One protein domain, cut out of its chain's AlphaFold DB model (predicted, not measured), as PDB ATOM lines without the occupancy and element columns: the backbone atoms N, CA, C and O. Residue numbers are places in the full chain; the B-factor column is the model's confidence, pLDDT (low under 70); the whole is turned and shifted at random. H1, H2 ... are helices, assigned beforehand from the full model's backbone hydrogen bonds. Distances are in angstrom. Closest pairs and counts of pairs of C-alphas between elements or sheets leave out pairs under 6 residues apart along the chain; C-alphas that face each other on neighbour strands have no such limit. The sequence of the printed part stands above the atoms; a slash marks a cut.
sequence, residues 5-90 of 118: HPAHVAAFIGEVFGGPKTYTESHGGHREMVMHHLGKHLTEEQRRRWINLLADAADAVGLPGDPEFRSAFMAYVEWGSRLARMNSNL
ATOM      1  N   HIS A   5     -18.517 -16.802  19.156       92.94
ATOM      2  CA  HIS A   5     -19.114 -17.509  20.290       92.94
ATOM      3  C   HIS A   5     -18.149 -18.477  21.009       92.94
ATOM      4  O   HIS A   5     -18.125 -18.450  22.240       92.94
ATOM      5  N   PRO A   6     -17.315 -19.290  20.325       94.62
ATOM      6  CA  PRO A   6     -16.340 -20.145  21.005       94.62
ATOM      7  C   PRO A   6     -15.325 -19.363  21.848       94.62
ATOM      8  O   PRO A   6     -14.966 -19.817  22.932       94.62
ATOM      9  N   ALA A   7     -14.899 -18.180  21.392       95.69
ATOM     10  CA  ALA A   7     -13.974 -17.334  22.140       95.69
ATOM     11  C   ALA A   7     -14.633 -16.771  23.408       95.69
ATOM     12  O   ALA A   7     -14.021 -16.787  24.473       95.69
ATOM     13  N   HIS A   8     -15.904 -16.362  23.326       96.38
ATOM     14  CA  HIS A   8     -16.662 -15.914  24.497       96.38
ATOM     15  C   HIS A   8     -16.856 -17.048  25.514       96.38
ATOM     16  O   HIS A   8     -16.668 -16.840  26.709       96.38
ATOM     17  N   VAL A   9     -17.168 -18.265  25.050       96.62
ATOM     18  CA  VAL A   9     -17.273 -19.449  25.922       96.62
ATOM     19  C   VAL A   9     -15.934 -19.747  26.599       96.62
ATOM     20  O   VAL A   9     -15.902 -19.963  27.807       96.62
ATOM     21  N   ALA A  10     -14.824 -19.719  25.856       96.69
ATOM     22  CA  ALA A  10     -13.495 -19.943  26.420       96.69
ATOM     23  C   ALA A  10     -13.120 -18.878  27.464       96.69
ATOM     24  O   ALA A  10     -12.609 -19.230  28.525       96.69
ATOM     25  N   ALA A  11     -13.419 -17.601  27.203       97.88
ATOM     26  CA  ALA A  11     -13.199 -16.516  28.159       97.88
ATOM     27  C   ALA A  11     -14.040 -16.701  29.433       97.88
ATOM     28  O   ALA A  11     -13.508 -16.577  30.534       97.88
ATOM     29  N   PHE A  12     -15.326 -17.050  29.294       97.75
ATOM     30  CA  PHE A  12     -16.224 -17.290  30.425       97.75
ATOM     31  C   PHE A  12     -15.731 -18.445  31.299       97.75
ATOM     32  O   PHE A  12     -15.522 -18.273  32.495       97.75
ATOM     33  N   ILE A  13     -15.501 -19.617  30.699       97.50
ATOM     34  CA  ILE A  13     -15.059 -20.811  31.431       97.50
ATOM     35  C   ILE A  13     -13.663 -20.588  32.027       97.50
ATOM     36  O   ILE A  13     -13.423 -20.962  33.170       97.50
ATOM     37  N   GLY A  14     -12.752 -19.940  31.296       97.25
ATOM     38  CA  GLY A  14     -11.423 -19.601  31.803       97.25
ATOM     39  C   GLY A  14     -11.481 -18.740  33.066       97.25
ATOM     40  O   GLY A  14     -10.792 -19.037  34.038       97.25
ATOM     41  N   GLU A  15     -12.344 -17.723  33.083       98.25
ATOM     42  CA  GLU A  15     -12.569 -16.881  34.260       98.25
ATOM     43  C   GLU A  15     -13.141 -17.679  35.443       98.25
ATOM     44  O   GLU A  15     -12.665 -17.526  36.569       98.25
ATOM     45  N   VAL A  16     -14.090 -18.592  35.199       97.81
ATOM     46  CA  VAL A  16     -14.660 -19.465  36.246       97.81
ATOM     47  C   VAL A  16     -13.591 -20.276  36.970       97.81
ATOM     48  O   VAL A  16     -13.642 -20.423  38.192       97.81
ATOM     49  N   PHE A  17     -12.612 -20.796  36.231       96.88
ATOM     50  CA  PHE A  17     -11.504 -21.579  36.782       96.88
ATOM     51  C   PHE A  17     -10.366 -20.714  37.355       96.88
ATOM     52  O   PHE A  17      -9.261 -21.205  37.583       96.88
ATOM     53  N   GLY A  18     -10.626 -19.428  37.617       96.25
ATOM     54  CA  GLY A  18      -9.675 -18.507  38.241       96.25
ATOM     55  C   GLY A  18      -8.716 -17.825  37.262       96.25
ATOM     56  O   GLY A  18      -7.699 -17.278  37.687       96.25
ATOM     57  N   GLY A  19      -9.016 -17.865  35.962       96.88
ATOM     58  CA  GLY A  19      -8.302 -17.107  34.941       96.88
ATOM     59  C   GLY A  19      -8.582 -15.595  34.992       96.88
ATOM     60  O   GLY A  19      -9.245 -15.096  35.903       96.88
ATOM     61  N   PRO A  20      -8.065 -14.832  34.012       97.62
ATOM     62  CA  PRO A  20      -8.310 -13.393  33.907       97.62
ATOM     63  C   PRO A  20      -9.802 -13.049  33.794       97.62
ATOM     64  O   PRO A  20     -10.577 -13.824  33.237       97.62
ATOM     65  N   LYS A  21     -10.190 -11.839  34.225       97.56
ATOM     66  CA  LYS A  21     -11.582 -11.344  34.202       97.56
ATOM     67  C   LYS A  21     -12.095 -10.921  32.816       97.56
ATOM     68  O   LYS A  21     -12.939 -10.033  32.695       97.56
ATOM     69  N   THR A  22     -11.553 -11.512  31.752       97.25
ATOM     70  CA  THR A  22     -11.788 -11.072  30.371       97.25
ATOM     71  C   THR A  22     -13.269 -11.103  30.005       97.25
ATOM     72  O   THR A  22     -13.732 -10.193  29.317       97.25
ATOM     73  N   TYR A  23     -14.026 -12.103  30.473       97.38
ATOM     74  CA  TYR A  23     -15.447 -12.197  30.160       97.38
ATOM     75  C   TYR A  23     -16.263 -11.168  30.932       97.38
ATOM     76  O   TYR A  23     -17.100 -10.487  30.347       97.38
ATOM     77  N   THR A  24     -16.008 -11.006  32.227       96.25
ATOM     78  CA  THR A  24     -16.688  -9.977  33.019       96.25
ATOM     79  C   THR A  24     -16.440  -8.581  32.453       96.25
ATOM     80  O   THR A  24     -17.389  -7.820  32.271       96.25
ATOM     81  N   GLU A  25     -15.194  -8.258  32.115       97.06
ATOM     82  CA  GLU A  25     -14.812  -6.928  31.629       97.06
ATOM     83  C   GLU A  25     -15.301  -6.644  30.203       97.06
ATOM     84  O   GLU A  25     -15.688  -5.515  29.907       97.06
ATOM     85  N   SER A  26     -15.316  -7.652  29.323       96.38
ATOM     86  CA  SER A  26     -15.628  -7.460  27.894       96.38
ATOM     87  C   SER A  26     -17.058  -7.848  27.512       96.38
ATOM     88  O   SER A  26     -17.559  -7.412  26.477       96.38
ATOM     89  N   HIS A  27     -17.712  -8.686  28.319       94.31
ATOM     90  CA  HIS A  27     -18.984  -9.335  27.987       94.31
ATOM     91  C   HIS A  27     -20.009  -9.293  29.128       94.31
ATOM     92  O   HIS A  27     -21.013  -9.985  29.050       94.31
ATOM     93  N   GLY A  28     -19.801  -8.500  30.186       93.00
ATOM     94  CA  GLY A  28     -20.845  -8.209  31.182       93.00
ATOM     95  C   GLY A  28     -21.067  -9.280  32.257       93.00
ATOM     96  O   GLY A  28     -21.983  -9.153  33.072       93.00
ATOM     97  N   GLY A  29     -20.222 -10.314  32.306       93.75
ATOM     98  CA  GLY A  29     -20.192 -11.285  33.404       93.75
ATOM     99  C   GLY A  29     -21.367 -12.268  33.417       93.75
ATOM    100  O   GLY A  29     -22.075 -12.462  32.428       93.75
ATOM    101  N   HIS A  30     -21.571 -12.930  34.558       93.31
ATOM    102  CA  HIS A  30     -22.512 -14.049  34.679       93.31
ATOM    103  C   HIS A  30     -23.948 -13.705  34.257       93.31
ATOM    104  O   HIS A  30     -24.582 -14.492  33.557       93.31
ATOM    105  N   ARG A  31     -24.427 -12.503  34.598       91.75
ATOM    106  CA  ARG A  31     -25.743 -12.011  34.178       91.75
ATOM    107  C   ARG A  31     -25.912 -12.064  32.659       91.75
ATOM    108  O   ARG A  31     -26.891 -12.630  32.183       91.75
ATOM    109  N   GLU A  32     -24.962 -11.529  31.897       92.75
ATOM    110  CA  GLU A  32     -25.055 -11.496  30.432       92.75
ATOM    111  C   GLU A  32     -24.993 -12.906  29.824       92.75
ATOM    112  O   GLU A  32     -25.734 -13.224  28.893       92.75
ATOM    113  N   MET A  33     -24.185 -13.800  30.410       93.75
ATOM    114  CA  MET A  33     -24.193 -15.218  30.035       93.75
ATOM    115  C   MET A  33     -25.597 -15.818  30.184       93.75
ATOM    116  O   MET A  33     -26.087 -16.458  29.252       93.75
ATOM    117  N   VAL A  34     -26.279 -15.583  31.311       92.62
ATOM    118  CA  VAL A  34     -27.656 -16.060  31.527       92.62
ATOM    119  C   VAL A  34     -28.621 -15.451  30.507       92.62
ATOM    120  O   VAL A  34     -29.405 -16.189  29.907       92.62
ATOM    121  N   MET A  35     -28.521 -14.143  30.248       91.94
ATOM    122  CA  MET A  35     -29.355 -13.441  29.265       91.94
ATOM    123  C   MET A  35     -29.263 -14.070  27.869       91.94
ATOM    124  O   MET A  35     -30.281 -14.246  27.202       91.94
ATOM    125  N   HIS A  36     -28.071 -14.492  27.435       92.25
ATOM    126  CA  HIS A  36     -27.885 -15.161  26.140       92.25
ATOM    127  C   HIS A  36     -28.602 -16.514  26.011       92.25
ATOM    128  O   HIS A  36     -28.820 -16.992  24.888       92.25
ATOM    129  N   HIS A  37     -28.965 -17.136  27.135       93.56
ATOM    130  CA  HIS A  37     -29.625 -18.436  27.160       93.56
ATOM    131  C   HIS A  37     -31.152 -18.346  27.240       93.56
ATOM    132  O   HIS A  37     -31.798 -19.335  26.896       93.56
ATOM    133  N   LEU A  38     -31.735 -17.204  27.629       93.69
ATOM    134  CA  LEU A  38     -33.189 -17.019  27.755       93.69
ATOM    135  C   LEU A  38     -33.935 -17.331  26.446       93.69
ATOM    136  O   LEU A  38     -33.434 -17.069  25.349       93.69
ATOM    137  N   GLY A  39     -35.129 -17.922  26.555       93.69
ATOM    138  CA  GLY A  39     -35.986 -18.252  25.407       93.69
ATOM    139  C   GLY A  39     -35.408 -19.271  24.410       93.69
ATOM    140  O   GLY A  39     -35.990 -19.503  23.353       93.69
ATOM    141  N   LYS A  40     -34.256 -19.896  24.697       93.88
ATOM    142  CA  LYS A  40     -33.627 -20.875  23.789       93.88
ATOM    143  C   LYS A  40     -34.253 -22.268  23.865       93.88
ATOM    144  O   LYS A  40     -33.980 -23.075  22.980       93.88
ATOM    145  N   HIS A  41     -35.036 -22.560  24.908       96.00
ATOM    146  CA  HIS A  41     -35.707 -23.846  25.131       96.00
ATOM    147  C   HIS A  41     -34.782 -25.057  24.931       96.00
ATOM    148  O   HIS A  41     -35.095 -25.999  24.200       96.00
ATOM    149  N   LEU A  42     -33.610 -25.025  25.573       97.06
ATOM    150  CA  LEU A  42     -32.611 -26.077  25.429       97.06
ATOM    151  C   LEU A  42     -33.153 -27.414  25.952       97.06
ATOM    152  O   LEU A  42     -33.687 -27.529  27.059       97.06
ATOM    153  N   THR A  43     -32.971 -28.456  25.150       98.25
ATOM    154  CA  THR A  43     -33.358 -29.831  25.486       98.25
ATOM    155  C   THR A  43     -32.247 -30.563  26.240       98.25
ATOM    156  O   THR A  43     -31.076 -30.178  26.205       98.25
ATOM    157  N   GLU A  44     -32.586 -31.676  26.899       98.25
ATOM    158  CA  GLU A  44     -31.573 -32.553  27.508       98.25
ATOM    159  C   GLU A  44     -30.608 -33.151  26.480       98.25
ATOM    160  O   GLU A  44     -29.432 -33.332  26.784       98.25
ATOM    161  N   GLU A  45     -31.082 -33.440  25.268       98.69
ATOM    162  CA  GLU A  45     -30.236 -33.954  24.193       98.69
ATOM    163  C   GLU A  45     -29.177 -32.923  23.789       98.69
ATOM    164  O   GLU A  45     -27.986 -33.235  23.765       98.69
ATOM    165  N   GLN A  46     -29.589 -31.671  23.559       98.50
ATOM    166  CA  GLN A  46     -28.671 -30.574  23.244       98.50
ATOM    167  C   GLN A  46     -27.676 -30.328  24.380       98.50
ATOM    168  O   GLN A  46     -26.485 -30.168  24.118       98.50
ATOM    169  N   ARG A  47     -28.139 -30.359  25.639       98.31
ATOM    170  CA  ARG A  47     -27.279 -30.205  26.819       98.31
ATOM    171  C   ARG A  47     -26.196 -31.284  26.868       98.31
ATOM    172  O   ARG A  47     -25.017 -30.965  26.979       98.31
ATOM    173  N   ARG A  48     -26.575 -32.560  26.747       98.56
ATOM    174  CA  ARG A  48     -25.623 -33.687  26.764       98.56
ATOM    175  C   ARG A  48     -24.662 -33.636  25.582       98.56
ATOM    176  O   ARG A  48     -23.473 -33.876  25.757       98.56
ATOM    177  N   ARG A  49     -25.157 -33.274  24.396       98.56
ATOM    178  CA  ARG A  49     -24.312 -33.080  23.215       98.56
ATOM    179  C   ARG A  49     -23.281 -31.975  23.435       98.56
ATOM    180  O   ARG A  49     -22.131 -32.158  23.059       98.56
ATOM    181  N   TRP A  50     -23.672 -30.861  24.049       98.00
ATOM    182  CA  TRP A  50     -22.757 -29.765  24.363       98.00
ATOM    183  C   TRP A  50     -21.653 -30.193  25.337       98.00
ATOM    184  O   TRP A  50     -20.490 -29.902  25.079       98.00
ATOM    185  N   ILE A  51     -21.993 -30.954  26.386       98.62
ATOM    186  CA  ILE A  51     -21.004 -31.517  27.322       98.62
ATOM    187  C   ILE A  51     -19.972 -32.368  26.577       98.62
ATOM    188  O   ILE A  51     -18.775 -32.161  26.751       98.62
ATOM    189  N   ASN A  52     -20.429 -33.300  25.735       98.50
ATOM    190  CA  ASN A  52     -19.531 -34.187  24.993       98.50
ATOM    191  C   ASN A  52     -18.612 -33.399  24.055       98.50
ATOM    192  O   ASN A  52     -17.407 -33.605  24.068       98.50
ATOM    193  N   LEU A  53     -19.164 -32.439  23.306       98.19
ATOM    194  CA  LEU A  53     -18.374 -31.603  22.401       98.19
ATOM    195  C   LEU A  53     -17.318 -30.775  23.140       98.19
ATOM    196  O   LEU A  53     -16.232 -30.562  22.611       98.19
ATOM    197  N   LEU A  54     -17.624 -30.297  24.348       97.88
ATOM    198  CA  LEU A  54     -16.671 -29.529  25.141       97.88
ATOM    199  C   LEU A  54     -15.573 -30.421  25.745       97.88
ATOM    200  O   LEU A  54     -14.422 -29.997  25.817       97.88
ATOM    201  N   ALA A  55     -15.910 -31.657  26.127       98.12
ATOM    202  CA  ALA A  55     -14.932 -32.662  26.541       98.12
ATOM    203  C   ALA A  55     -13.995 -33.049  25.381       98.12
ATOM    204  O   ALA A  55     -12.777 -33.001  25.546       98.12
ATOM    205  N   ASP A  56     -14.546 -33.314  24.193       98.38
ATOM    206  CA  ASP A  56     -13.768 -33.604  22.984       98.38
ATOM    207  C   ASP A  56     -12.866 -32.416  22.602       98.38
ATOM    208  O   ASP A  56     -11.706 -32.590  22.230       98.38
ATOM    209  N   ALA A  57     -13.375 -31.183  22.720       97.94
ATOM    210  CA  ALA A  57     -12.595 -29.978  22.456       97.94
ATOM    211  C   ALA A  57     -11.435 -29.815  23.448       97.94
ATOM    212  O   ALA A  57     -10.339 -29.447  23.030       97.94
ATOM    213  N   ALA A  58     -11.653 -30.114  24.733       97.62
ATOM    214  CA  ALA A  58     -10.604 -30.093  25.749       97.62
ATOM    215  C   ALA A  58      -9.459 -31.059  25.397       97.62
ATOM    216  O   ALA A  58      -8.291 -30.710  25.567       97.62
ATOM    217  N   ASP A  59      -9.781 -32.234  24.852       98.06
ATOM    218  CA  ASP A  59      -8.786 -33.194  24.359       98.06
ATOM    219  C   ASP A  59      -8.073 -32.689  23.104       98.06
ATOM    220  O   ASP A  59      -6.844 -32.705  23.041       98.06
ATOM    221  N   ALA A  60      -8.825 -32.183  22.126       98.06
ATOM    222  CA  ALA A  60      -8.282 -31.711  20.855       98.06
ATOM    223  C   ALA A  60      -7.281 -30.554  21.012       98.06
ATOM    224  O   ALA A  60      -6.328 -30.460  20.239       98.06
ATOM    225  N   VAL A  61      -7.478 -29.681  22.007       96.62
ATOM    226  CA  VAL A  61      -6.570 -28.553  22.293       96.62
ATOM    227  C   VAL A  61      -5.506 -28.876  23.348       96.62
ATOM    228  O   VAL A  61      -4.700 -28.010  23.680       96.62
ATOM    229  N   GLY A  62      -5.479 -30.108  23.868       97.06
ATOM    230  CA  GLY A  62      -4.456 -30.572  24.804       97.06
ATOM    231  C   GLY A  62      -4.582 -30.020  26.227       97.06
ATOM    232  O   GLY A  62      -3.561 -29.824  26.888       97.06
ATOM    233  N   LEU A  63      -5.802 -29.767  26.720       96.31
ATOM    234  CA  LEU A  63      -6.003 -29.455  28.141       96.31
ATOM    235  C   LEU A  63      -5.553 -30.632  29.029       96.31
ATOM    236  O   LEU A  63      -5.651 -31.788  28.595       96.31
ATOM    237  N   PRO A  64      -5.097 -30.376  30.275       95.12
ATOM    238  CA  PRO A  64      -4.554 -31.413  31.151       95.12
ATOM    239  C   PRO A  64      -5.466 -32.637  31.252       95.12
ATOM    240  O   PRO A  64      -6.669 -32.515  31.456       95.12
ATOM    241  N   GLY A  65      -4.910 -33.829  31.042       93.88
ATOM    242  CA  GLY A  65      -5.647 -35.096  31.071       93.88
ATOM    243  C   GLY A  65      -5.664 -35.780  32.439       93.88
ATOM    244  O   GLY A  65      -6.174 -36.893  32.540       93.88
ATOM    245  N   ASP A  66      -5.072 -35.170  33.472       93.62
ATOM    246  CA  ASP A  66      -5.009 -35.766  34.805       93.62
ATOM    247  C   ASP A  66      -6.408 -35.890  35.438       93.62
ATOM    248  O   ASP A  66      -7.290 -35.058  35.175       93.62
ATOM    249  N   PRO A  67      -6.650 -36.937  36.254       94.19
ATOM    250  CA  PRO A  67      -7.964 -37.192  36.834       94.19
ATOM    251  C   PRO A  67      -8.520 -36.013  37.632       94.19
ATOM    252  O   PRO A  67      -9.730 -35.786  37.624       94.19
ATOM    253  N   GLU A  68      -7.665 -35.259  38.318       95.00
ATOM    254  CA  GLU A  68      -8.086 -34.162  39.180       95.00
ATOM    255  C   GLU A  68      -8.566 -32.955  38.374       95.00
ATOM    256  O   GLU A  68      -9.658 -32.445  38.650       95.00
ATOM    257  N   PHE A  69      -7.841 -32.556  37.321       95.31
ATOM    258  CA  PHE A  69      -8.321 -31.530  36.394       95.31
ATOM    259  C   PHE A  69      -9.598 -31.975  35.689       95.31
ATOM    260  O   PHE A  69     -10.571 -31.222  35.644       95.31
ATOM    261  N   ARG A  70      -9.641 -33.208  35.171       96.44
ATOM    262  CA  ARG A  70     -10.810 -33.697  34.427       96.44
ATOM    263  C   ARG A  70     -12.047 -33.836  35.305       96.44
ATOM    264  O   ARG A  70     -13.143 -33.519  34.847       96.44
ATOM    265  N   SER A  71     -11.879 -34.212  36.570       97.06
ATOM    266  CA  SER A  71     -12.957 -34.205  37.560       97.06
ATOM    267  C   SER A  71     -13.505 -32.793  37.788       97.06
ATOM    268  O   SER A  71     -14.709 -32.573  37.644       97.06
ATOM    269  N   ALA A  72     -12.633 -31.814  38.059       97.19
ATOM    270  CA  ALA A  72     -13.042 -30.428  38.291       97.19
ATOM    271  C   ALA A  72     -13.704 -29.800  37.052       97.19
ATOM    272  O   ALA A  72     -14.780 -29.204  37.161       97.19
ATOM    273  N   PHE A  73     -13.095 -29.988  35.878       97.50
ATOM    274  CA  PHE A  73     -13.592 -29.500  34.595       97.50
ATOM    275  C   PHE A  73     -14.990 -30.040  34.296       97.50
ATOM    276  O   PHE A  73     -15.928 -29.266  34.103       97.50
ATOM    277  N   MET A  74     -15.164 -31.365  34.336       98.06
ATOM    278  CA  MET A  74     -16.453 -31.980  34.029       98.06
ATOM    279  C   MET A  74     -17.523 -31.647  35.065       98.06
ATOM    280  O   MET A  74     -18.677 -31.469  34.683       98.06
ATOM    281  N   ALA A  75     -17.168 -31.509  36.346       97.75
ATOM    282  CA  ALA A  75     -18.118 -31.111  37.381       97.75
ATOM    283  C   ALA A  75     -18.714 -29.720  37.103       97.75
ATOM    284  O   ALA A  75     -19.933 -29.556  37.175       97.75
ATOM    285  N   TYR A  76     -17.882 -28.744  36.724       97.88
ATOM    286  CA  TYR A  76     -18.376 -27.418  36.353       97.88
ATOM    287  C   TYR A  76     -19.212 -27.454  35.073       97.88
ATOM    288  O   TYR A  76     -20.306 -26.898  35.034       97.88
ATOM    289  N   VAL A  77     -18.713 -28.113  34.024       98.06
ATOM    290  CA  VAL A  77     -19.390 -28.200  32.721       98.06
ATOM    291  C   VAL A  77     -20.772 -28.841  32.869       98.06
ATOM    292  O   VAL A  77     -21.750 -28.358  32.298       98.06
ATOM    293  N   GLU A  78     -20.884 -29.891  33.683       98.25
ATOM    294  CA  GLU A  78     -22.157 -30.525  34.018       98.25
ATOM    295  C   GLU A  78     -23.096 -29.536  34.718       98.25
ATOM    296  O   GLU A  78     -24.192 -29.277  34.207       98.25
ATOM    297  N   TRP A  79     -22.636 -28.928  35.818       97.62
ATOM    298  CA  TRP A  79     -23.419 -27.992  36.624       97.62
ATOM    299  C   TRP A  79     -23.889 -26.781  35.802       97.62
ATOM    300  O   TRP A  79     -25.086 -26.489  35.739       97.62
ATOM    301  N   GLY A  80     -22.970 -26.129  35.086       96.44
ATOM    302  CA  GLY A  80     -23.243 -24.953  34.260       96.44
ATOM    303  C   GLY A  80     -24.204 -25.257  33.110       96.44
ATOM    304  O   GLY A  80     -25.101 -24.466  32.822       96.44
ATOM    305  N   SER A  81     -24.105 -26.447  32.505       97.69
ATOM    306  CA  SER A  81     -25.038 -26.867  31.450       97.69
ATOM    307  C   SER A  81     -26.483 -26.998  31.950       97.69
ATOM    308  O   SER A  81     -27.430 -26.752  31.196       97.69
ATOM    309  N   ARG A  82     -26.684 -27.384  33.219       97.56
ATOM    310  CA  ARG A  82     -28.019 -27.456  33.831       97.56
ATOM    311  C   ARG A  82     -28.573 -26.069  34.086       97.56
ATOM    312  O   ARG A  82     -29.736 -25.844  33.764       97.56
ATOM    313  N   LEU A  83     -27.744 -25.157  34.591       94.56
ATOM    314  CA  LEU A  83     -28.122 -23.762  34.799       94.56
ATOM    315  C   LEU A  83     -28.558 -23.113  33.475       94.56
ATOM    316  O   LEU A  83     -29.654 -22.565  33.387       94.56
ATOM    317  N   ALA A  84     -27.763 -23.278  32.412       94.94
ATOM    318  CA  ALA A  84     -28.097 -22.806  31.067       94.94
ATOM    319  C   ALA A  84     -29.430 -23.383  30.559       94.94
ATOM    320  O   ALA A  84     -30.277 -22.650  30.046       94.94
ATOM    321  N   ARG A  85     -29.663 -24.691  30.744       96.69
ATOM    322  CA  ARG A  85     -30.939 -25.323  30.382       96.69
ATOM    323  C   ARG A  85     -32.108 -24.757  31.192       96.69
ATOM    324  O   ARG A  85     -33.144 -24.448  30.604       96.69
ATOM    325  N   MET A  86     -31.972 -24.634  32.512       93.94
ATOM    326  CA  MET A  86     -33.017 -24.087  33.383       93.94
ATOM    327  C   MET A  86     -33.400 -22.673  32.942       93.94
ATOM    328  O   MET A  86     -34.569 -22.422  32.655       93.94
ATOM    329  N   ASN A  87     -32.405 -21.804  32.764       92.88
ATOM    330  CA  ASN A  87     -32.616 -20.421  32.345       92.88
ATOM    331  C   ASN A  87     -33.186 -20.316  30.927       92.88
ATOM    332  O   ASN A  87     -33.991 -19.434  30.654       92.88
ATOM    333  N   SER A  88     -32.879 -21.262  30.036       94.56
ATOM    334  CA  SER A  88     -33.442 -21.252  28.681       94.56
ATOM    335  C   SER A  88     -34.948 -21.477  28.582       94.56
ATOM    336  O   SER A  88     -35.519 -21.258  27.514       94.56
ATOM    337  N   ASN A  89     -35.583 -21.925  29.670       91.88
ATOM    338  CA  ASN A  89     -37.035 -22.076  29.756       91.88
ATOM    339  C   ASN A  89     -37.726 -20.850  30.367       91.88
ATOM    340  O   ASN A  89     -38.955 -20.801  30.386       91.88
ATOM    341  N   LEU A  90     -36.960 -19.875  30.862       89.00
ATOM    342  CA  LEU A  90     -37.495 -18.578  31.257       89.00
ATOM    343  C   LEU A  90     -37.852 -17.763  30.002       89.00
ATOM    344  O   LEU A  90     -37.312 -17.995  28.915       89.00
TER     345      LEU A  90
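What this domain is: This is residues 5 to 90 of the 118 residues of the protein "Globin" of Mesorhizobium metallidurans STM 2683 (UniProt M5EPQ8). A hairpin of two long helices, H5 and H4, makes one side of the domain, and three shorter helices, H1 to H3, group on the other, H2 farthest out. The 86 printed residues hold five named helices, H1 to H5 in order, and no named strand: all helix. The whole is compact, radius of gyration of the C-alphas 13.1 A, spanning 37 by 32 by 19 A.

How they stand to each other: H5, residues 67 to 87, touches H4, residues 44 to 60, in a helical hairpin, closest at C-alphas 81 and 47, 6.1 A. They run opposite ways at a shallow tilt of 33 degrees, only just short of steep. H3, residues 29 to 37, touches H5 only at their ends, closest at C-alphas 37 and 84, 6.1 A. H1, residues 5 to 16, touches H2, residues 22 to 27, closest at C-alphas 12 and 23, 5.2 A. Every O i to N i+4 pair is within hydrogen-bond range but in H3, 4 of 5.

Where its parts are: H5 measures 30.2 A, H4 24.2 A. C-alpha 5 begins H1 at (-19.114, -17.509, 20.290); C-alpha 87 ends H5 at (-32.616, -20.421, 32.345).

The domain as a whole: The printed part has no cut and no long link; no printed residue is under 70 in pLDDT.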